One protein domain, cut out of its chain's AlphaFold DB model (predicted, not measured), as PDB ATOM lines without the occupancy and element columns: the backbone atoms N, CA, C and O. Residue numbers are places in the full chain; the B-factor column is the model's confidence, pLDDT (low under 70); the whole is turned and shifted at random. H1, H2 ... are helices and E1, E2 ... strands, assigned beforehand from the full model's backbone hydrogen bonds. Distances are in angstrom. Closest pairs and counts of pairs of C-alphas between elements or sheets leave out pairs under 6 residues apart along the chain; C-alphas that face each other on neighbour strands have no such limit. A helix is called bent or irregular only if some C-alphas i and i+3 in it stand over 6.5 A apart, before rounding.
ATOM      1  N   HIS A  13     153.178 129.128 139.602       80.62
ATOM      2  CA  HIS A  13     153.403 130.234 140.532       80.62
ATOM      3  C   HIS A  13     154.830 130.758 140.406       80.62
ATOM      4  O   HIS A  13     155.745 129.987 140.104       80.62
ATOM      5  N   HIS A  14     155.049 132.056 140.643       84.38
ATOM      6  CA  HIS A  14     156.423 132.542 140.743       84.38
ATOM      7  C   HIS A  14     157.131 131.858 141.917       84.38
ATOM      8  O   HIS A  14     156.547 131.712 142.992       84.38
ATOM      9  N   ASP A  15     158.386 131.454 141.714       84.69
ATOM     10  CA  ASP A  15     159.187 130.845 142.774       84.69
ATOM     11  C   ASP A  15     159.498 131.839 143.910       84.69
ATOM     12  O   ASP A  15     159.447 133.063 143.743       84.69
ATOM     13  N   GLU A  16     159.832 131.312 145.090       86.56
ATOM     14  CA  GLU A  16     160.110 132.119 146.285       86.56
ATOM     15  C   GLU A  16     161.247 133.130 146.067       86.56
ATOM     16  O   GLU A  16     161.190 134.251 146.579       86.56
ATOM     17  N   ALA A  17     162.263 132.768 145.277       88.38
ATOM     18  CA  ALA A  17     163.402 133.639 145.001       88.38
ATOM     19  C   ALA A  17     162.992 134.848 144.147       88.38
ATOM     20  O   ALA A  17     163.439 135.972 144.393       88.38
ATOM     21  N   TYR A  18     162.109 134.642 143.171       87.00
ATOM     22  CA  TYR A  18     161.542 135.688 142.338       87.00
ATOM     23  C   TYR A  18     160.643 136.614 143.153       87.00
ATOM     24  O   TYR A  18     160.802 137.830 143.075       87.00
ATOM     25  N   ILE A  19     159.750 136.064 143.986       87.81
ATOM     26  CA  ILE A  19     158.889 136.865 144.874       87.81
ATOM     27  C   ILE A  19     159.746 137.740 145.794       87.81
ATOM     28  O   ILE A  19     159.484 138.939 145.920       87.81
ATOM     29  N   GLN A  20     160.789 137.168 146.404       88.88
ATOM     30  CA  GLN A  20     161.692 137.921 147.272       88.88
ATOM     31  C   GLN A  20     162.393 139.043 146.501       88.88
ATOM     32  O   GLN A  20     162.427 140.179 146.967       88.88
ATOM     33  N   ASN A  21     162.853 138.777 145.275       88.50
ATOM     34  CA  ASN A  21     163.438 139.805 144.418       88.50
ATOM     35  C   ASN A  21     162.455 140.948 144.097       88.50
ATOM     36  O   ASN A  21     162.867 142.108 144.039       88.50
ATOM     37  N   LEU A  22     161.166 140.656 143.897       88.38
ATOM     38  CA  LEU A  22     160.161 141.701 143.683       88.38
ATOM     39  C   LEU A  22     159.944 142.562 144.931       88.38
ATOM     40  O   LEU A  22     159.791 143.779 144.790       88.38
ATOM     41  N   LYS A  23     159.939 141.950 146.124       88.50
ATOM     42  CA  LYS A  23     159.832 142.656 147.411       88.50
ATOM     43  C   LYS A  23     161.052 143.555 147.636       88.50
ATOM     44  O   LYS A  23     160.894 144.753 147.859       88.50
ATOM     45  N   ASP A  24     162.257 143.017 147.450       89.88
ATOM     46  CA  ASP A  24     163.521 143.743 147.641       89.88
ATOM     47  C   ASP A  24     163.644 144.973 146.721       89.88
ATOM     48  O   ASP A  24     164.198 146.000 147.110       89.88
ATOM     49  N   ASN A  25     163.099 144.890 145.503       86.81
ATOM     50  CA  ASN A  25     163.106 145.986 144.528       86.81
ATOM     51  C   ASN A  25     161.883 146.918 144.628       86.81
ATOM     52  O   ASN A  25     161.724 147.811 143.794       86.81
ATOM     53  N   GLY A  26     160.988 146.703 145.600       83.88
ATOM     54  CA  GLY A  26     159.762 147.488 145.775       83.88
ATOM     55  C   GLY A  26     158.740 147.341 144.638       83.88
ATOM     56  O   GLY A  26     157.827 148.158 144.529       83.88
ATOM     57  N   CYS A  27     158.886 146.328 143.778       83.81
ATOM     58  CA  CYS A  27     157.917 146.003 142.725       83.81
ATOM     59  C   CYS A  27     156.680 145.292 143.284       83.81
ATOM     60  O   CYS A  27     155.597 145.413 142.714       83.81
ATOM     61  N   LEU A  28     156.837 144.570 144.397       86.56
ATOM     62  CA  LEU A  28     155.754 143.925 145.126       86.56
ATOM     63  C   LEU A  28     155.691 144.501 146.543       86.56
ATOM     64  O   LEU A  28     156.694 144.538 147.247       86.56
ATOM     65  N   ALA A  29     154.513 144.971 146.953       84.75
ATOM     66  CA  ALA A  29     154.321 145.509 148.296       84.75
ATOM     67  C   ALA A  29     154.302 144.386 149.344       84.75
ATOM     68  O   ALA A  29     153.746 143.321 149.086       84.75
ATOM     69  N   ASP A  30     154.774 144.661 150.563       82.62
ATOM     70  CA  ASP A  30     154.760 143.688 151.673       82.62
ATOM     71  C   ASP A  30     153.356 143.164 152.012       82.62
ATOM     72  O   ASP A  30     153.198 142.054 152.506       82.62
ATOM     73  N   LYS A  31     152.323 143.965 151.724       84.75
ATOM     74  CA  LYS A  31     150.908 143.616 151.919       84.75
ATOM     75  C   LYS A  31     150.288 142.809 150.769       84.75
ATOM     76  O   LYS A  31     149.076 142.606 150.773       84.75
ATOM     77  N   ALA A  32     151.054 142.465 149.735       83.00
ATOM     78  CA  ALA A  32     150.536 141.719 148.596       83.00
ATOM     79  C   ALA A  32     150.198 140.280 149.001       83.00
ATOM     80  O   ALA A  32     150.953 139.634 149.716       83.00
ATOM     81  N   THR A  33     149.086 139.756 148.492       85.25
ATOM     82  CA  THR A  33     148.570 138.418 148.824       85.25
ATOM     83  C   THR A  33     149.207 137.305 147.985       85.25
ATOM     84  O   THR A  33     148.566 136.304 147.697       85.25
ATOM     85  N   TRP A  34     150.468 137.470 147.575       87.50
ATOM     86  CA  TRP A  34     151.175 136.529 146.689       87.50
ATOM     87  C   TRP A  34     151.637 135.235 147.382       87.50
ATOM     88  O   TRP A  34     152.219 134.367 146.732       87.50
ATOM     89  N   ASP A  35     151.354 135.098 148.679       82.31
ATOM     90  CA  ASP A  35     151.506 133.842 149.418       82.31
ATOM     91  C   ASP A  35     150.404 132.829 149.044       82.31
ATOM     92  O   ASP A  35     150.594 131.624 149.197       82.31
ATOM     93  N   ASP A  36     149.257 133.302 148.532       82.50
ATOM     94  CA  ASP A  36     148.228 132.449 147.938       82.50
ATOM     95  C   ASP A  36     148.559 132.213 146.451       82.50
ATOM     96  O   ASP A  36     148.638 133.175 145.670       82.50
ATOM     97  N   PRO A  37     148.715 130.946 146.028       77.69
ATOM     98  CA  PRO A  37     149.033 130.609 144.649       77.69
ATOM     99  C   PRO A  37     148.052 131.211 143.618       77.69
ATOM    100  O   PRO A  37     148.454 131.612 142.524       77.69
ATOM    101  N   HIS A  38     146.771 131.392 143.950       78.50
ATOM    102  CA  HIS A  38     145.808 131.991 143.019       78.50
ATOM    103  C   HIS A  38     146.132 133.452 142.666       78.50
ATOM    104  O   HIS A  38     145.775 133.901 141.579       78.50
ATOM    105  N   TYR A  39     146.827 134.176 143.544       84.69
ATOM    106  CA  TYR A  39     147.179 135.591 143.371       84.69
ATOM    107  C   TYR A  39     148.578 135.802 142.782       84.69
ATOM    108  O   TYR A  39     148.920 136.921 142.399       84.69
ATOM    109  N   ASN A  40     149.383 134.744 142.716       84.38
ATOM    110  CA  ASN A  40     150.774 134.763 142.287       84.38
ATOM    111  C   ASN A  40     150.945 133.852 141.069       84.38
ATOM    112  O   ASN A  40     151.473 132.745 141.171       84.38
ATOM    113  N   ARG A  41     150.431 134.286 139.918       83.25
ATOM    114  CA  ARG A  41     150.529 133.526 138.666       83.25
ATOM    115  C   ARG A  41     151.591 134.090 137.758       83.25
ATOM    116  O   ARG A  41     151.608 135.287 137.470       83.25
ATOM    117  N   ASN A  42     152.417 133.198 137.237       84.31
ATOM    118  CA  ASN A  42     153.367 133.521 136.202       84.31
ATOM    119  C   ASN A  42     152.706 133.431 134.824       84.31
ATOM    120  O   ASN A  42     152.739 132.405 134.150       84.31
ATOM    121  N   ASN A  43     152.156 134.553 134.371       85.94
ATOM    122  CA  ASN A  43     151.538 134.640 133.048       85.94
ATOM    123  C   ASN A  43     152.540 135.050 131.949       85.94
ATOM    124  O   ASN A  43     152.139 135.481 130.864       85.94
ATOM    125  N   PHE A  44     153.860 134.980 132.192       83.56
ATOM    126  CA  PHE A  44     154.846 135.381 131.184       83.56
ATOM    127  C   PHE A  44     154.763 134.498 129.936       83.56
ATOM    128  O   PHE A  44     155.063 133.310 129.964       83.56
ATOM    129  N   GLY A  45     154.422 135.116 128.804       80.31
ATOM    130  CA  GLY A  45     154.296 134.422 127.521       80.31
ATOM    131  C   GLY A  45     152.938 133.757 127.294       80.31
ATOM    132  O   GLY A  45     152.737 133.202 126.210       80.31
ATOM    133  N   MET A  46     152.016 133.861 128.254       85.75
ATOM    134  CA  MET A  46     150.637 133.401 128.108       85.75
ATOM    135  C   MET A  46     149.829 134.359 127.231       85.75
ATOM    136  O   MET A  46     150.058 135.572 127.205       85.75
ATOM    137  N   VAL A  47     148.895 133.792 126.478       89.25
ATOM    138  CA  VAL A  47     147.954 134.499 125.616       89.25
ATOM    139  C   VAL A  47     146.557 134.088 126.040       89.25
ATOM    140  O   VAL A  47     146.210 132.914 125.959       89.25
ATOM    141  N   TYR A  48     145.750 135.060 126.452       92.25
ATOM    142  CA  TYR A  48     144.374 134.818 126.866       92.25
ATOM    143  C   TYR A  48     143.408 135.235 125.762       92.25
ATOM    144  O   TYR A  48     143.398 136.390 125.331       92.25
ATOM    145  N   ASN A  49     142.591 134.288 125.310       94.12
ATOM    146  CA  ASN A  49     141.426 134.566 124.492       94.12
ATOM    147  C   ASN A  49     140.203 134.747 125.395       94.12
ATOM    148  O   ASN A  49     139.776 133.815 126.079       94.12
ATOM    149  N   TYR A  50     139.629 135.943 125.365       95.75
ATOM    150  CA  TYR A  50     138.360 136.242 126.013       95.75
ATOM    151  C   TYR A  50     137.247 136.218 124.979       95.75
ATOM    152  O   TYR A  50     137.304 136.948 123.987       95.75
ATOM    153  N   PHE A  51     136.217 135.413 125.223       94.44
ATOM    154  CA  PHE A  51     135.073 135.344 124.325       94.44
ATOM    155  C   PHE A  51     133.736 135.407 125.064       94.44
ATOM    156  O   PHE A  51     133.612 134.971 126.208       94.44
ATOM    157  N   CYS A  52     132.739 135.984 124.392       92.81
ATOM    158  CA  CYS A  52     131.385 136.184 124.901       92.81
ATOM    159  C   CYS A  52     130.376 135.498 123.965       92.81
ATOM    160  O   CYS A  52     130.039 136.060 122.917       92.81
ATOM    161  N   PRO A  53     129.859 134.311 124.329       91.31
ATOM    162  CA  PRO A  53     128.857 133.585 123.545       91.31
ATOM    163  C   PRO A  53     127.558 134.362 123.308       91.31
ATOM    164  O   PRO A  53     126.843 134.114 122.340       91.31
ATOM    165  N   ASN A  54     127.251 135.323 124.185       88.44
ATOM    166  CA  ASN A  54     126.053 136.148 124.092       88.44
ATOM    167  C   ASN A  54     126.170 137.292 123.060       88.44
ATOM    168  O   ASN A  54     125.176 137.985 122.834       88.44
ATOM    169  N   ASP A  55     127.336 137.525 122.443       84.44
ATOM    170  CA  ASP A  55     127.512 138.584 121.442       84.44
ATOM    171  C   ASP A  55     126.841 138.241 120.107       84.44
ATOM    172  O   ASP A  55     127.224 137.279 119.460       84.44
ATOM    173  N   GLY A  56     125.873 139.056 119.675       72.50
ATOM    174  CA  GLY A  56     125.114 138.862 118.435       72.50
ATOM    175  C   GLY A  56     125.739 139.471 117.169       72.50
ATOM    176  O   GLY A  56     125.266 139.217 116.059       72.50
ATOM    177  N   VAL A  57     126.763 140.319 117.302       72.44
ATOM    178  CA  VAL A  57     127.452 140.980 116.178       72.44
ATOM    179  C   VAL A  57     128.574 140.096 115.653       72.44
ATOM    180  O   VAL A  57     128.668 139.830 114.457       72.44
ATOM    181  N   VAL A  58     129.428 139.620 116.551       75.38
ATOM    182  CA  VAL A  58     130.556 138.742 116.247       75.38
ATOM    183  C   VAL A  58     130.064 137.323 115.935       75.38
ATOM    184  O   VAL A  58     130.730 136.611 115.183       75.38
ATOM    185  N   SER A  59     128.872 136.941 116.414       73.88
ATOM    186  CA  SER A  59     128.211 135.674 116.065       73.88
ATOM    187  C   SER A  59     127.570 135.625 114.692       73.88
ATOM    188  O   SER A  59     127.042 134.582 114.300       73.88
ATOM    189  N   MET A  60     127.530 136.750 113.980       68.25
ATOM    190  CA  MET A  60     126.905 136.792 112.671       68.25
ATOM    191  C   MET A  60     127.493 135.725 111.756       68.25
ATOM    192  O   MET A  60     128.705 135.517 111.737       68.25
ATOM    193  N   THR A  61     126.648 135.117 110.930       64.56
ATOM    194  CA  THR A  61     127.046 134.067 109.978       64.56
ATOM    195  C   THR A  61     128.266 134.453 109.120       64.56
ATOM    196  O   THR A  61     129.163 133.628 108.985       64.56
ATOM    197  N   PRO A  62     128.371 135.678 108.560       61.25
ATOM    198  CA  PRO A  62     129.567 136.092 107.816       61.25
ATOM    199  C   PRO A  62     130.800 136.438 108.671       61.25
ATOM    200  O   PRO A  62     131.858 136.668 108.093       61.25
ATOM    201  N   VAL A  63     130.677 136.550 109.998       70.25
ATOM    202  CA  VAL A  63     131.768 136.970 110.896       70.25
ATOM    203  C   VAL A  63     132.309 135.782 111.685       70.25
ATOM    204  O   VAL A  63     133.487 135.469 111.548       70.25
ATOM    205  N   GLN A  64     131.461 135.140 112.499       76.38
ATOM    206  CA  GLN A  64     131.796 133.993 113.357       76.38
ATOM    207  C   GLN A  64     133.161 134.125 114.057       76.38
ATOM    208  O   GLN A  64     133.990 133.215 114.040       76.38
ATOM    209  N   GLY A  65     133.418 135.293 114.648       81.94
ATOM    210  CA  GLY A  65     134.729 135.618 115.204       81.94
ATOM    211  C   GLY A  65     135.050 134.824 116.475       81.94
ATOM    212  O   GLY A  65     134.162 134.494 117.260       81.94
ATOM    213  N   PHE A  66     136.341 134.587 116.729       88.06
ATOM    214  CA  PHE A  66     136.812 133.862 117.920       88.06
ATOM    215  C   PHE A  66     136.465 134.566 119.249       88.06
ATOM    216  O   PHE A  66     136.383 133.910 120.279       88.06
ATOM    217  N   GLY A  67     136.191 135.879 119.230       88.31
ATOM    218  CA  GLY A  67     135.693 136.639 120.389       88.31
ATOM    219  C   GLY A  67     134.223 136.366 120.754       88.31
ATOM    220  O   GLY A  67     133.758 136.817 121.800       88.31
ATOM    221  N   TRP A  68     133.494 135.626 119.915       90.50
ATOM    222  CA  TRP A  68     132.176 135.052 120.215       90.50
ATOM    223  C   TRP A  68     132.250 133.530 120.338       90.50
ATOM    224  O   TRP A  68     131.653 132.956 121.246       90.50
ATOM    225  N   ARG A  69     132.972 132.888 119.415       88.88
ATOM    226  CA  ARG A  69     133.029 131.431 119.278       88.88
ATOM    227  C   ARG A  69     133.938 130.764 120.310       88.88
ATOM    228  O   ARG A  69     133.694 129.620 120.666       88.88
ATOM    229  N   GLY A  70     134.981 131.457 120.761       92.31
ATOM    230  CA  GLY A  70     136.184 130.795 121.256       92.31
ATOM    231  C   GLY A  70     137.016 130.229 120.099       92.31
ATOM    232  O   GLY A  70     136.691 130.414 118.921       92.31
ATOM    233  N   ILE A  71     138.120 129.571 120.430       93.38
ATOM    234  CA  ILE A  71     138.982 128.851 119.491       93.38
ATOM    235  C   ILE A  71     138.715 127.356 119.698       93.38
ATOM    236  O   ILE A  71     138.959 126.864 120.800       93.38
ATOM    237  N   PRO A  72     138.209 126.648 118.676       92.56
ATOM    238  CA  PRO A  72     137.987 125.209 118.741       92.56
ATOM    239  C   PRO A  72     139.250 124.409 119.069       92.56
ATOM    240  O   PRO A  72     140.357 124.828 118.717       92.56
ATOM    241  N   ASP A  73     139.080 123.257 119.713       92.19
ATOM    242  CA  ASP A  73     140.173 122.436 120.232       92.19
ATOM    243  C   ASP A  73     141.142 122.008 119.121       92.19
ATOM    244  O   ASP A  73     142.351 122.193 119.265       92.19
ATOM    245  N   ASP A  74     140.619 121.599 117.961       88.69
ATOM    246  CA  ASP A  74     141.397 121.201 116.778       88.69
ATOM    247  C   ASP A  74     142.328 122.308 116.248       88.69
ATOM    248  O   ASP A  74     143.388 122.026 115.685       88.69
ATOM    249  N   ILE A  75     141.962 123.575 116.450       88.31
ATOM    250  CA  ILE A  75     142.792 124.739 116.126       88.31
ATOM    251  C   ILE A  75     143.702 125.091 117.306       88.31
ATOM    252  O   ILE A  75     144.888 125.387 117.111       88.31
ATOM    253  N   SER A  76     143.172 125.084 118.528       86.88
ATOM    254  CA  SER A  76     143.904 125.511 119.723       86.88
ATOM    255  C   SER A  76     145.114 124.614 120.012       86.88
ATOM    256  O   SER A  76     146.185 125.131 120.324       86.88
ATOM    257  N   GLU A  77     145.001 123.305 119.763       85.31
ATOM    258  CA  GLU A  77     146.087 122.328 119.905       85.31
ATOM    259  C   GLU A  77     147.291 122.656 119.009       85.31
ATOM    260  O   GLU A  77     148.438 122.361 119.343       85.31
ATOM    261  N   THR A  78     147.064 123.342 117.884       85.38
ATOM    262  CA  THR A  78     148.143 123.774 116.980       85.38
ATOM    263  C   THR A  78     148.846 125.055 117.442       85.38
ATOM    264  O   THR A  78     149.915 125.396 116.929       85.38
ATOM    265  N   SER A  79     148.265 125.771 118.413       79.31
ATOM    266  CA  SER A  79     148.740 127.075 118.899       79.31
ATOM    267  C   SER A  79     149.750 126.972 120.053       79.31
ATOM    268  O   SER A  79     150.401 127.966 120.386       79.31
ATOM    269  N   GLY A  80     149.947 125.764 120.592       78.19
ATOM    270  CA  GLY A  80     150.862 125.454 121.692       78.19
ATOM    271  C   GLY A  80     150.303 125.790 123.080       78.19
ATOM    272  O   GLY A  80     149.304 126.488 123.219       78.19
ATOM    273  N   ASP A  81     151.008 125.338 124.116       81.94
ATOM    274  CA  ASP A  81     150.503 125.292 125.505       81.94
ATOM    275  C   ASP A  81     150.348 126.659 126.202       81.94
ATOM    276  O   ASP A  81     150.076 126.724 127.392       81.94
ATOM    277  N   ASN A  82     150.565 127.774 125.497       86.50
ATOM    278  CA  ASN A  82     150.470 129.122 126.071       86.50
ATOM    279  C   ASN A  82     149.178 129.861 125.703       86.50
ATOM    280  O   ASN A  82     149.088 131.064 125.951       86.50
ATOM    281  N   LEU A  83     148.226 129.187 125.056       90.56
ATOM    282  CA  LEU A  83     146.906 129.734 124.767       90.56
ATOM    283  C   LEU A  83     145.917 129.287 125.845       90.56
ATOM    284  O   LEU A  83     145.605 128.104 125.965       90.56
ATOM    285  N   SER A  84     145.371 130.258 126.565       92.44
ATOM    286  CA  SER A  84     144.323 130.054 127.556       92.44
ATOM    287  C   SER A  84     143.030 130.721 127.101       92.44
ATOM    288  O   SER A  84     143.044 131.826 126.564       92.44
ATOM    289  N   GLN A  85     141.893 130.076 127.322       94.88
ATOM    290  CA  GLN A  85     140.582 130.576 126.923       94.88
ATOM    291  C   GLN A  85     139.702 130.777 128.147       94.88
ATOM    292  O   GLN A  85     139.553 129.871 128.969       94.88
ATOM    293  N   ARG A  86     139.104 131.965 128.256       96.12
ATOM    294  CA  ARG A  86     138.151 132.310 129.311       96.12
ATOM    295  C   ARG A  86     136.842 132.765 128.683       96.12
ATOM    296  O   ARG A  86     136.814 133.689 127.867       96.12
ATOM    297  N   VAL A  87     135.762 132.109 129.087       96.12
ATOM    298  CA  VAL A  87     134.410 132.427 128.636       96.12
ATOM    299  C   VAL A  87     133.742 133.414 129.588       96.12
ATOM    300  O   VAL A  87     133.786 133.252 130.806       96.12
ATOM    301  N   PHE A  88     133.099 134.429 129.018       95.31
ATOM    302  CA  PHE A  88     132.255 135.382 129.731       95.31
ATOM    303  C   PHE A  88     130.823 135.209 129.233       95.31
ATOM    304  O   PHE A  88     130.453 135.716 128.175       95.31
ATOM    305  N   CYS A  89     130.023 134.442 129.972       92.50
ATOM    306  CA  CYS A  89     128.664 134.090 129.574       92.50
ATOM    307  C   CYS A  89     127.664 134.403 130.688       92.50
ATOM    308  O   CYS A  89     127.923 134.159 131.866       92.50
ATOM    309  N   LYS A  90     126.507 134.952 130.312       88.88
ATOM    310  CA  LYS A  90     125.400 135.199 131.241       88.88
ATOM    311  C   LYS A  90     124.930 133.883 131.865       88.88
ATOM    312  O   LYS A  90     124.680 132.912 131.159       88.88
ATOM    313  N   GLY A  91     124.733 133.887 133.184       86.12
ATOM    314  CA  GLY A  91     124.262 132.711 133.923       86.12
ATOM    315  C   GLY A  91     125.349 131.667 134.192       86.12
ATOM    316  O   GLY A  91     125.033 130.590 134.685       86.12
ATOM    317  N   GLN A  92     126.607 131.989 133.887       89.62
ATOM    318  CA  GLN A  92     127.785 131.200 134.230       89.62
ATOM    319  C   GLN A  92     128.708 132.037 135.117       89.62
ATOM    320  O   GLN A  92     128.868 133.246 134.908       89.62
ATOM    321  N   LYS A  93     129.319 131.399 136.116       94.56
ATOM    322  CA  LYS A  93     130.355 132.043 136.920       94.56
ATOM    323  C   LYS A  93     131.689 131.985 136.193       94.56
ATOM    324  O   LYS A  93     132.116 130.941 135.709       94.56
ATOM    325  N   VAL A  94     132.375 133.118 136.149       96.19
ATOM    326  CA  VAL A  94     133.684 133.230 135.516       96.19
ATOM    327  C   VAL A  94     134.758 132.823 136.516       96.19
ATOM    328  O   VAL A  94     134.815 133.364 137.617       96.19
ATOM    329  N   GLY A  95     135.632 131.896 136.116       93.19
ATOM    330  CA  GLY A  95     136.805 131.498 136.900       93.19
ATOM    331  C   GLY A  95     136.552 130.490 138.022       93.19
ATOM    332  O   GLY A  95     137.460 130.265 138.815       93.19
ATOM    333  N   GLU A  96     135.359 129.896 138.107       94.44
ATOM    334  CA  GLU A  96     135.039 128.860 139.107       94.44
ATOM    335  C   GLU A  96     135.560 127.471 138.705       94.44
ATOM    336  O   GLU A  96     135.951 126.686 139.565       94.44
ATOM    337  N   GLU A  97     135.627 127.194 137.402       93.06
ATOM    338  CA  GLU A  97     136.061 125.912 136.838       93.06
ATOM    339  C   GLU A  97     137.079 126.119 135.707       93.06
ATOM    340  O   GLU A  97     137.146 127.189 135.093       93.06
ATOM    341  N   THR A  98     137.877 125.086 135.426       93.75
ATOM    342  CA  THR A  98     138.854 125.045 134.328       93.75
ATOM    343  C   THR A  98     139.048 123.608 133.832       93.75
ATOM    344  O   THR A  98     138.760 122.657 134.559       93.75
ATOM    345  N   GLY A  99     139.519 123.438 132.599       93.38
ATOM    346  CA  GLY A  99     139.748 122.140 131.960       93.38
ATOM    347  C   GLY A  99     138.476 121.443 131.471       93.38
ATOM    348  O   GLY A  99     138.453 120.216 131.389       93.38
ATOM    349  N   TYR A 100     137.414 122.196 131.172       95.00
ATOM    350  CA  TYR A 100     136.126 121.653 130.730       95.00
ATOM    351  C   TYR A 100     135.742 122.155 129.333       95.00
ATOM    352  O   TYR A 100     136.133 123.251 128.929       95.00
ATOM    353  N   HIS A 101     134.949 121.364 128.606       95.81
ATOM    354  CA  HIS A 101     134.355 121.795 127.338       95.81
ATOM    355  C   HIS A 101     133.157 122.693 127.627       95.81
ATOM    356  O   HIS A 101     132.257 122.300 128.375       95.81
ATOM    357  N   PHE A 102     133.141 123.889 127.046       94.75
ATOM    358  CA  PHE A 102     132.064 124.837 127.288       94.75
ATOM    359  C   PHE A 102     130.747 124.336 126.685       94.75
ATOM    360  O   PHE A 102     130.692 123.867 125.551       94.75
ATOM    361  N   GLU A 103     129.661 124.478 127.436       91.38
ATOM    362  CA  GLU A 103     128.313 124.253 126.932       91.38
ATOM    363  C   GLU A 103     127.483 125.510 127.170       91.38
ATOM    364  O   GLU A 103     127.398 126.025 128.288       91.38
ATOM    365  N   MET A 104     126.876 126.013 126.094       89.31
ATOM    366  CA  MET A 104     126.037 127.200 126.173       89.31
ATOM    367  C   MET A 104     124.815 126.915 127.064       89.31
ATOM    368  O   MET A 104     124.093 125.946 126.807       89.31
ATOM    369  N   PRO A 105     124.539 127.752 128.084       88.38
ATOM    370  CA  PRO A 105     123.317 127.638 128.869       88.38
ATOM    371  C   PRO A 105     122.066 127.676 127.989       88.38
ATOM    372  O   PRO A 105     122.045 128.313 126.934       88.38
ATOM    373  N   ALA A 106     120.997 127.023 128.451       87.44
ATOM    374  CA  ALA A 106     119.721 127.028 127.745       87.44
ATOM    375  C   ALA A 106     119.232 128.464 127.496       87.44
ATOM    376  O   ALA A 106     119.217 129.286 128.414       87.44
ATOM    377  N   HIS A 107     118.809 128.733 126.258       83.69
ATOM    378  CA  HIS A 107     118.335 130.047 125.820       83.69
ATOM    379  C   HIS A 107     117.177 130.550 126.692       83.69
ATOM    380  O   HIS A 107     116.208 129.825 126.934       83.69
ATOM    381  N   GLN A 108     117.272 131.794 127.159       80.88
ATOM    382  CA  GLN A 108     116.248 132.446 127.969       80.88
ATOM    383  C   GLN A 108     115.586 133.611 127.229       80.88
ATOM    384  O   GLN A 108     116.135 134.228 126.314       80.88
ATOM    385  N   ALA A 109     114.382 133.973 127.677       70.19
ATOM    386  CA  ALA A 109     113.685 135.143 127.161       70.19
ATOM    387  C   ALA A 109     114.533 136.417 127.354       70.19
ATOM    388  O   ALA A 109     114.893 136.775 128.474       70.19
ATOM    389  N   GLY A 110     114.817 137.114 126.251       68.00
ATOM    390  CA  GLY A 110     115.639 138.327 126.237       68.00
ATOM    391  C   GLY A 110     117.114 138.104 125.896       68.00
ATOM    392  O   GLY A 110     117.833 139.091 125.736       68.00
ATOM    393  N   ASP A 111     117.556 136.853 125.740       73.25
ATOM    394  CA  ASP A 111     118.884 136.555 125.209       73.25
ATOM    395  C   ASP A 111     118.980 136.907 123.717       73.25
ATOM    396  O   ASP A 111     117.976 137.030 123.001       73.25
ATOM    397  N   SER A 112     120.214 137.079 123.240       70.06
ATOM    398  CA  SER A 112     120.511 137.247 121.820       70.06
ATOM    399  C   SER A 112     120.083 136.014 121.011       70.06
ATOM    400  O   SER A 112     119.674 134.984 121.552       70.06
ATOM    401  N   LYS A 113     120.087 136.147 119.680       72.19
ATOM    402  CA  LYS A 113     119.665 135.083 118.762       72.19
ATOM    403  C   LYS A 113     120.460 133.804 119.036       72.19
ATOM    404  O   LYS A 113     121.686 133.834 119.018       72.19
ATOM    405  N   ASP A 114     119.751 132.690 119.195       77.81
ATOM    406  CA  ASP A 114     120.382 131.375 119.217       77.81
ATOM    407  C   ASP A 114     120.979 131.065 117.836       77.81
ATOM    408  O   ASP A 114     120.311 131.138 116.799       77.81
ATOM    409  N   THR A 115     122.271 130.769 117.833       77.44
ATOM    410  CA  THR A 115     123.055 130.461 116.635       77.44
ATOM    411  C   THR A 115     123.068 128.966 116.328       77.44
ATOM    412  O   THR A 115     123.475 128.578 115.235       77.44
ATOM    413  N   GLY A 116     122.646 128.123 117.278       80.56
ATOM    414  CA  GLY A 116     122.762 126.669 117.206       80.56
ATOM    415  C   GLY A 116     124.189 126.143 117.393       80.56
ATOM    416  O   GLY A 116     124.415 124.943 117.236       80.56
ATOM    417  N   TYR A 117     125.161 127.004 117.711       83.75
ATOM    418  CA  TYR A 117     126.529 126.573 117.982       83.75
ATOM    419  C   TYR A 117     126.643 126.017 119.407       83.75
ATOM    420  O   TYR A 117     126.337 126.708 120.374       83.75
ATOM    421  N   SER A 118     127.063 124.754 119.537       83.81
ATOM    422  CA  SER A 118     127.030 124.042 120.827       83.81
ATOM    423  C   SER A 118     128.178 124.383 121.780       83.81
ATOM    424  O   SER A 118     128.056 124.110 122.970       83.81
ATOM    425  N   TYR A 119     129.278 124.941 121.260       91.44
ATOM    426  CA  TYR A 119     130.543 125.209 121.963       91.44
ATOM    427  C   TYR A 119     131.274 124.011 122.574       91.44
ATOM    428  O   TYR A 119     132.356 124.178 123.132       91.44
ATOM    429  N   ARG A 120     130.740 122.797 122.426       91.38
ATOM    430  CA  ARG A 120     131.328 121.576 122.997       91.38
ATOM    431  C   ARG A 120     132.691 121.208 122.406       91.38
ATOM    432  O   ARG A 120     133.309 120.266 122.880       91.38
ATOM    433  N   ASP A 121     133.119 121.912 121.365       93.19
ATOM    434  CA  ASP A 121     134.428 121.822 120.725       93.19
ATOM    435  C   ASP A 121     135.412 122.893 121.228       93.19
ATOM    436  O   ASP A 121     136.430 123.109 120.581       93.19
ATOM    437  N   VAL A 122     135.104 123.607 122.316       94.94
ATOM    438  CA  VAL A 122     135.961 124.648 122.900       94.94
ATOM    439  C   VAL A 122     136.247 124.330 124.363       94.94
ATOM    440  O   VAL A 122     135.349 124.375 125.209       94.94
ATOM    441  N   THR A 123     137.515 124.095 124.681       95.56
ATOM    442  CA  THR A 123     137.977 123.904 126.057       95.56
ATOM    443  C   THR A 123     138.261 125.234 126.759       95.56
ATOM    444  O   THR A 123     139.046 126.064 126.290       95.56
ATOM    445  N   ILE A 124     137.665 125.419 127.939       95.94
ATOM    446  CA  ILE A 124     137.979 126.508 128.871       95.94
ATOM    447  C   ILE A 124     139.129 126.060 129.759       95.94
ATOM    448  O   ILE A 124     138.928 125.362 130.748       95.94
ATOM    449  N   ASN A 125     140.341 126.455 129.394       93.25
ATOM    450  CA  ASN A 125     141.580 126.094 130.087       93.25
ATOM    451  C   ASN A 125     142.238 127.280 130.812       93.25
ATOM    452  O   ASN A 125     143.336 127.132 131.336       93.25
ATOM    453  N   ALA A 126     141.611 128.463 130.850       92.19
ATOM    454  CA  ALA A 126     142.140 129.551 131.667       92.19
ATOM    455  C   ALA A 126     142.122 129.163 133.158       92.19
ATOM    456  O   ALA A 126     141.142 128.555 133.607       92.19
ATOM    457  N   PRO A 127     143.148 129.529 133.948       90.12
ATOM    458  CA  PRO A 127     143.180 129.222 135.372       90.12
ATOM    459  C   PRO A 127     141.956 129.756 136.119       90.12
ATOM    460  O   PRO A 127     141.327 130.741 135.702       90.12
ATOM    461  N   LEU A 128     141.657 129.136 137.264       91.69
ATOM    462  CA  LEU A 128     140.622 129.590 138.203       91.69
ATOM    463  C   LEU A 128     140.816 131.073 138.543       91.69
ATOM    464  O   LEU A 128     141.903 131.592 138.361       91.69
ATOM    465  N   LEU A 129     139.831 131.806 139.035       91.88
ATOM    466  CA  LEU A 129     140.061 133.167 139.545       91.88
ATOM    467  C   LEU A 129     140.120 133.139 141.073       91.88
ATOM    468  O   LEU A 129     139.459 132.293 141.670       91.88
ATOM    469  N   PRO A 130     140.888 134.035 141.719       90.94
ATOM    470  CA  PRO A 130     140.872 134.119 143.179       90.94
ATOM    471  C   PRO A 130     139.475 134.413 143.728       90.94
ATOM    472  O   PRO A 130     139.080 133.888 144.765       90.94
ATOM    473  N   GLU A 131     138.712 135.224 142.995       93.25
ATOM    474  CA  GLU A 131     137.314 135.513 143.282       93.25
ATOM    475  C   GLU A 131     136.468 135.266 142.022       93.25
ATOM    476  O   GLU A 131     136.366 136.147 141.162       93.25
ATOM    477  N   PRO A 132     135.863 134.072 141.881       95.06
ATOM    478  CA  PRO A 132     134.900 133.815 140.819       95.06
ATOM    479  C   PRO A 132     133.673 134.721 140.954       95.06
ATOM    480  O   PRO A 132     133.200 134.981 142.062       95.06
ATOM    481  N   PHE A 133     133.120 135.178 139.832       95.56
ATOM    482  CA  PHE A 133     132.025 136.153 139.831       95.56
ATOM    483  C   PHE A 133     130.994 135.877 138.734       95.56
ATOM    484  O   PHE A 133     131.275 135.201 137.744       95.56
ATOM    485  N   GLU A 134     129.784 136.405 138.910       93.19
ATOM    486  CA  GLU A 134     128.726 136.316 137.902       93.19
ATOM    487  C   GLU A 134     128.929 137.377 136.821       93.19
ATOM    488  O   GLU A 134     128.935 138.577 137.099       93.19
ATOM    489  N   PHE A 135     129.051 136.953 135.564       91.12
ATOM    490  CA  PHE A 135     129.173 137.893 134.458       91.12
ATOM    491  C   PHE A 135     127.813 138.473 134.058       91.12
ATOM    492  O   PHE A 135     126.842 137.744 133.834       91.12
ATOM    493  N   LYS A 136     127.762 139.800 133.912       87.38
ATOM    494  CA  LYS A 136     126.571 140.533 133.478       87.38
ATOM    495  C   LYS A 136     126.796 141.178 132.121       87.38
ATOM    496  O   LYS A 136     127.815 141.824 131.881       87.38
ATOM    497  N   LEU A 137     125.801 141.036 131.253       83.62
ATOM    498  CA  LEU A 137     125.784 141.668 129.939       83.62
ATOM    499  C   LEU A 137     125.486 143.168 130.051       83.62
ATOM    500  O   LEU A 137     124.775 143.614 130.958       83.62
ATOM    501  N   MET A 138     125.966 143.955 129.088       74.62
ATOM    502  CA  MET A 138     125.520 145.335 128.932       74.62
ATOM    503  C   MET A 138     124.005 145.370 128.708       74.62
ATOM    504  O   MET A 138     123.428 144.498 128.051       74.62
ATOM    505  N   ALA A 139     123.360 146.384 129.288       66.19
ATOM    506  CA  ALA A 139     121.906 146.558 129.329       66.19
ATOM    507  C   ALA A 139     121.090 145.466 130.072       66.19
ATOM    508  O   ALA A 139     119.882 145.651 130.250       66.19
ATOM    509  N   GLN A 140     121.697 144.386 130.592       72.56
ATOM    510  CA  GLN A 140     121.000 143.450 131.488       72.56
ATOM    511  C   GLN A 140     120.529 144.185 132.754       72.56
ATOM    512  O   GLN A 140     121.274 144.979 133.323       72.56
ATOM    513  N   GLU A 141     119.278 143.951 133.179       63.69
ATOM    514  CA  GLU A 141     118.696 144.502 134.423       63.69
ATOM    515  C   GLU A 141     118.762 146.046 134.555       63.69
ATOM    516  O   GLU A 141     118.657 146.579 135.657       63.69
ATOM    517  N   ARG A 142     118.860 146.785 133.433       57.06
ATOM    518  CA  ARG A 142     119.121 148.248 133.355       57.06
ATOM    519  C   ARG A 142     120.561 148.676 133.728       57.06
ATOM    520  O   ARG A 142     120.738 149.783 134.238       57.06
ATOM    521  N   TYR A 236     122.574 143.625 121.667       57.56
ATOM    522  CA  TYR A 236     123.069 142.906 120.491       57.56
ATOM    523  C   TYR A 236     124.602 142.809 120.426       57.56
ATOM    524  O   TYR A 236     125.122 141.745 120.114       57.56
ATOM    525  N   SER A 237     125.328 143.887 120.748       69.69
ATOM    526  CA  SER A 237     126.790 143.860 120.914       69.69
ATOM    527  C   SER A 237     127.108 143.620 122.386       69.69
ATOM    528  O   SER A 237     126.761 144.446 123.228       69.69
ATOM    529  N   GLN A 238     127.710 142.477 122.703       76.44
ATOM    530  CA  GLN A 238     127.981 142.044 124.078       76.44
ATOM    531  C   GLN A 238     129.452 141.714 124.332       76.44
ATOM    532  O   GLN A 238     129.829 141.397 125.455       76.44
ATOM    533  N   HIS A 239     130.308 141.823 123.324       75.94
ATOM    534  CA  HIS A 239     131.745 141.652 123.457       75.94
ATOM    535  C   HIS A 239     132.331 142.802 124.276       75.94
ATOM    536  O   HIS A 239     133.156 142.588 125.163       75.94
ATOM    537  N   SER A 240     131.804 144.016 124.087       78.44
ATOM    538  CA  SER A 240     132.167 145.169 124.910       78.44
ATOM    539  C   SER A 240     131.783 145.001 126.385       78.44
ATOM    540  O   SER A 240     132.371 145.667 127.230       78.44
ATOM    541  N   SER A 241     130.879 144.077 126.733       84.25
ATOM    542  CA  SER A 241     130.540 143.761 128.130       84.25
ATOM    543  C   SER A 241     131.733 143.213 128.912       84.25
ATOM    544  O   SER A 241     131.815 143.428 130.118       84.25
ATOM    545  N   ILE A 242     132.685 142.562 128.232       88.94
ATOM    546  CA  ILE A 242     133.937 142.099 128.839       88.94
ATOM    547  C   ILE A 242     134.762 143.312 129.290       88.94
ATOM    548  O   ILE A 242     135.118 143.420 130.457       88.94
ATOM    549  N   VAL A 243     135.024 144.263 128.390       85.00
ATOM    550  CA  VAL A 243     135.891 145.421 128.687       85.00
ATOM    551  C   VAL A 243     135.203 146.514 129.508       85.00
ATOM    552  O   VAL A 243     135.875 147.245 130.228       85.00
ATOM    553  N   ALA A 244     133.877 146.637 129.423       83.38
ATOM    554  CA  ALA A 244     133.105 147.621 130.181       83.38
ATOM    555  C   ALA A 244     132.827 147.179 131.628       83.38
ATOM    556  O   ALA A 244     132.474 148.007 132.468       83.38
ATOM    557  N   SER A 245     132.970 145.885 131.931       86.44
ATOM    558  CA  SER A 245     132.736 145.361 133.271       86.44
ATOM    559  C   SER A 245     133.911 145.660 134.205       86.44
ATOM    560  O   SER A 245     135.057 145.261 133.967       86.44
ATOM    561  N   VAL A 246     133.600 146.329 135.319       88.06
ATOM    562  CA  VAL A 246     134.553 146.553 136.416       88.06
ATOM    563  C   VAL A 246     135.000 145.222 137.007       88.06
ATOM    564  O   VAL A 246     136.191 145.035 137.217       88.06
ATOM    565  N   GLU A 247     134.080 144.269 137.188       91.69
ATOM    566  CA  GLU A 247     134.413 142.954 137.745       91.69
ATOM    567  C   GLU A 247     135.343 142.166 136.828       91.69
ATOM    568  O   GLU A 247     136.288 141.553 137.305       91.69
ATOM    569  N   VAL A 248     135.149 142.234 135.507       92.94
ATOM    570  CA  VAL A 248     136.086 141.600 134.567       92.94
ATOM    571  C   VAL A 248     137.469 142.229 134.683       92.94
ATOM    572  O   VAL A 248     138.461 141.510 134.755       92.94
ATOM    573  N   SER A 249     137.548 143.557 134.748       91.31
ATOM    574  CA  SER A 249     138.827 144.259 134.881       91.31
ATOM    575  C   SER A 249     139.542 143.927 136.196       91.31
ATOM    576  O   SER A 249     140.731 143.609 136.180       91.31
ATOM    577  N   GLU A 250     138.820 143.974 137.317       92.12
ATOM    578  CA  GLU A 250     139.349 143.801 138.672       92.12
ATOM    579  C   GLU A 250     139.630 142.335 139.021       92.12
ATOM    580  O   GLU A 250     140.671 142.033 139.598       92.12
ATOM    581  N   LYS A 251     138.728 141.420 138.651       93.19
ATOM    582  CA  LYS A 251     138.741 140.022 139.109       93.19
ATOM    583  C   LYS A 251     139.258 139.033 138.071       93.19
ATOM    584  O   LYS A 251     139.617 137.926 138.451       93.19
ATOM    585  N   SER A 252     139.324 139.402 136.787       93.62
ATOM    586  CA  SER A 252     139.823 138.528 135.712       93.62
ATOM    587  C   SER A 252     141.055 139.099 135.020       93.62
ATOM    588  O   SER A 252     142.143 138.548 135.155       93.62
ATOM    589  N   THR A 253     140.913 140.215 134.302       92.06
ATOM    590  CA  THR A 253     141.985 140.801 133.483       92.06
ATOM    591  C   THR A 253     143.230 141.081 134.313       92.06
ATOM    592  O   THR A 253     144.329 140.747 133.886       92.06
ATOM    593  N   ALA A 254     143.078 141.623 135.525       89.88
ATOM    594  CA  ALA A 254     144.201 141.868 136.429       89.88
ATOM    595  C   ALA A 254     145.033 140.606 136.743       89.88
ATOM    596  O   ALA A 254     146.239 140.722 136.952       89.88
ATOM    597  N   TYR A 255     144.411 139.423 136.736       89.44
ATOM    598  CA  TYR A 255     145.031 138.139 137.086       89.44
ATOM    599  C   TYR A 255     145.465 137.296 135.889       89.44
ATOM    600  O   TYR A 255     146.207 136.336 136.078       89.44
ATOM    601  N   ASP A 256     145.031 137.650 134.681       90.44
ATOM    602  CA  ASP A 256     145.486 137.047 133.421       90.44
ATOM    603  C   ASP A 256     146.610 137.886 132.768       90.44
ATOM    604  O   ASP A 256     147.212 137.504 131.765       90.44
ATOM    605  N   LEU A 257     146.941 139.049 133.342       85.88
ATOM    606  CA  LEU A 257     148.091 139.854 132.937       85.88
ATOM    607  C   LEU A 257     149.390 139.310 133.534       85.88
ATOM    608  O   LEU A 257     149.438 138.823 134.660       85.88
TER     609      LEU A 257
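Overview. This is residues 13 to 142 and 236 to 257 of the 364 residues of the protein "Transmembrane protein" of Salmonella sp. NCTC 7297 (UniProt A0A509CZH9). The domain has little regular structure: a small parallel sheet, E1 and E2, lies in a body mostly of loops, with residues 88 to 142 folded back on themselves and H1 far out at one end. Of 152 printed residues, 46 are in named elements, H1 E1 H2 H3 E2 H4 H5, mixed class. It is compact, radius of gyration of the C-alphas 17.1 A, spans 53 by 40 by 22 A.

Arrangement. E1, residues 47 to 51, and E2, residues 83 to 87, are parallel at 24 degrees; N 49 and O 84, 2.8 A apart, are within hydrogen-bond range. With H2, residues 66 to 69, and H3, residues 73 to 79, between them, they make a strand-helix-strand unit, two parallel neighbours joined through helices, its crossover right-handed. The closest C-alphas of E1 and H2, Phe 51 and Gly 67, are 4.2 A apart. H4, residues 240 to 244, and H5, residues 246 to 256, are close but not clearly touching; their closest C-alphas, Ile 242 and Val 248, are 6.1 A apart. H1, residues 16 to 24, is apart from E2 and the other helices. Every O i to N i+4 pair is within hydrogen-bond range in H1 and H4, 4 of 7 in H5 and 1 of 3 in H3, where 3 of 4 O i to N i+3 pairs are; H2 is too short.

Along the chain. E1 is 13.0 A long, E2 13.4 A, H1 12.2 A and H5 14.8 A. C-alpha 47 is at (147.954, 134.499, 125.616) and C-alpha 256 at (145.486, 137.047, 133.421). H5 is only just irregular: C-alphas 250 and 253 are 6.55 A apart.

Size, cuts and confidence. Residues 143 to 235 are not printed; C-alphas 142 and 236 are 14.5 A apart. H1 to E1 and E1 to H2 are long links. Nine residues have pLDDT under 70, among them 60 to 62.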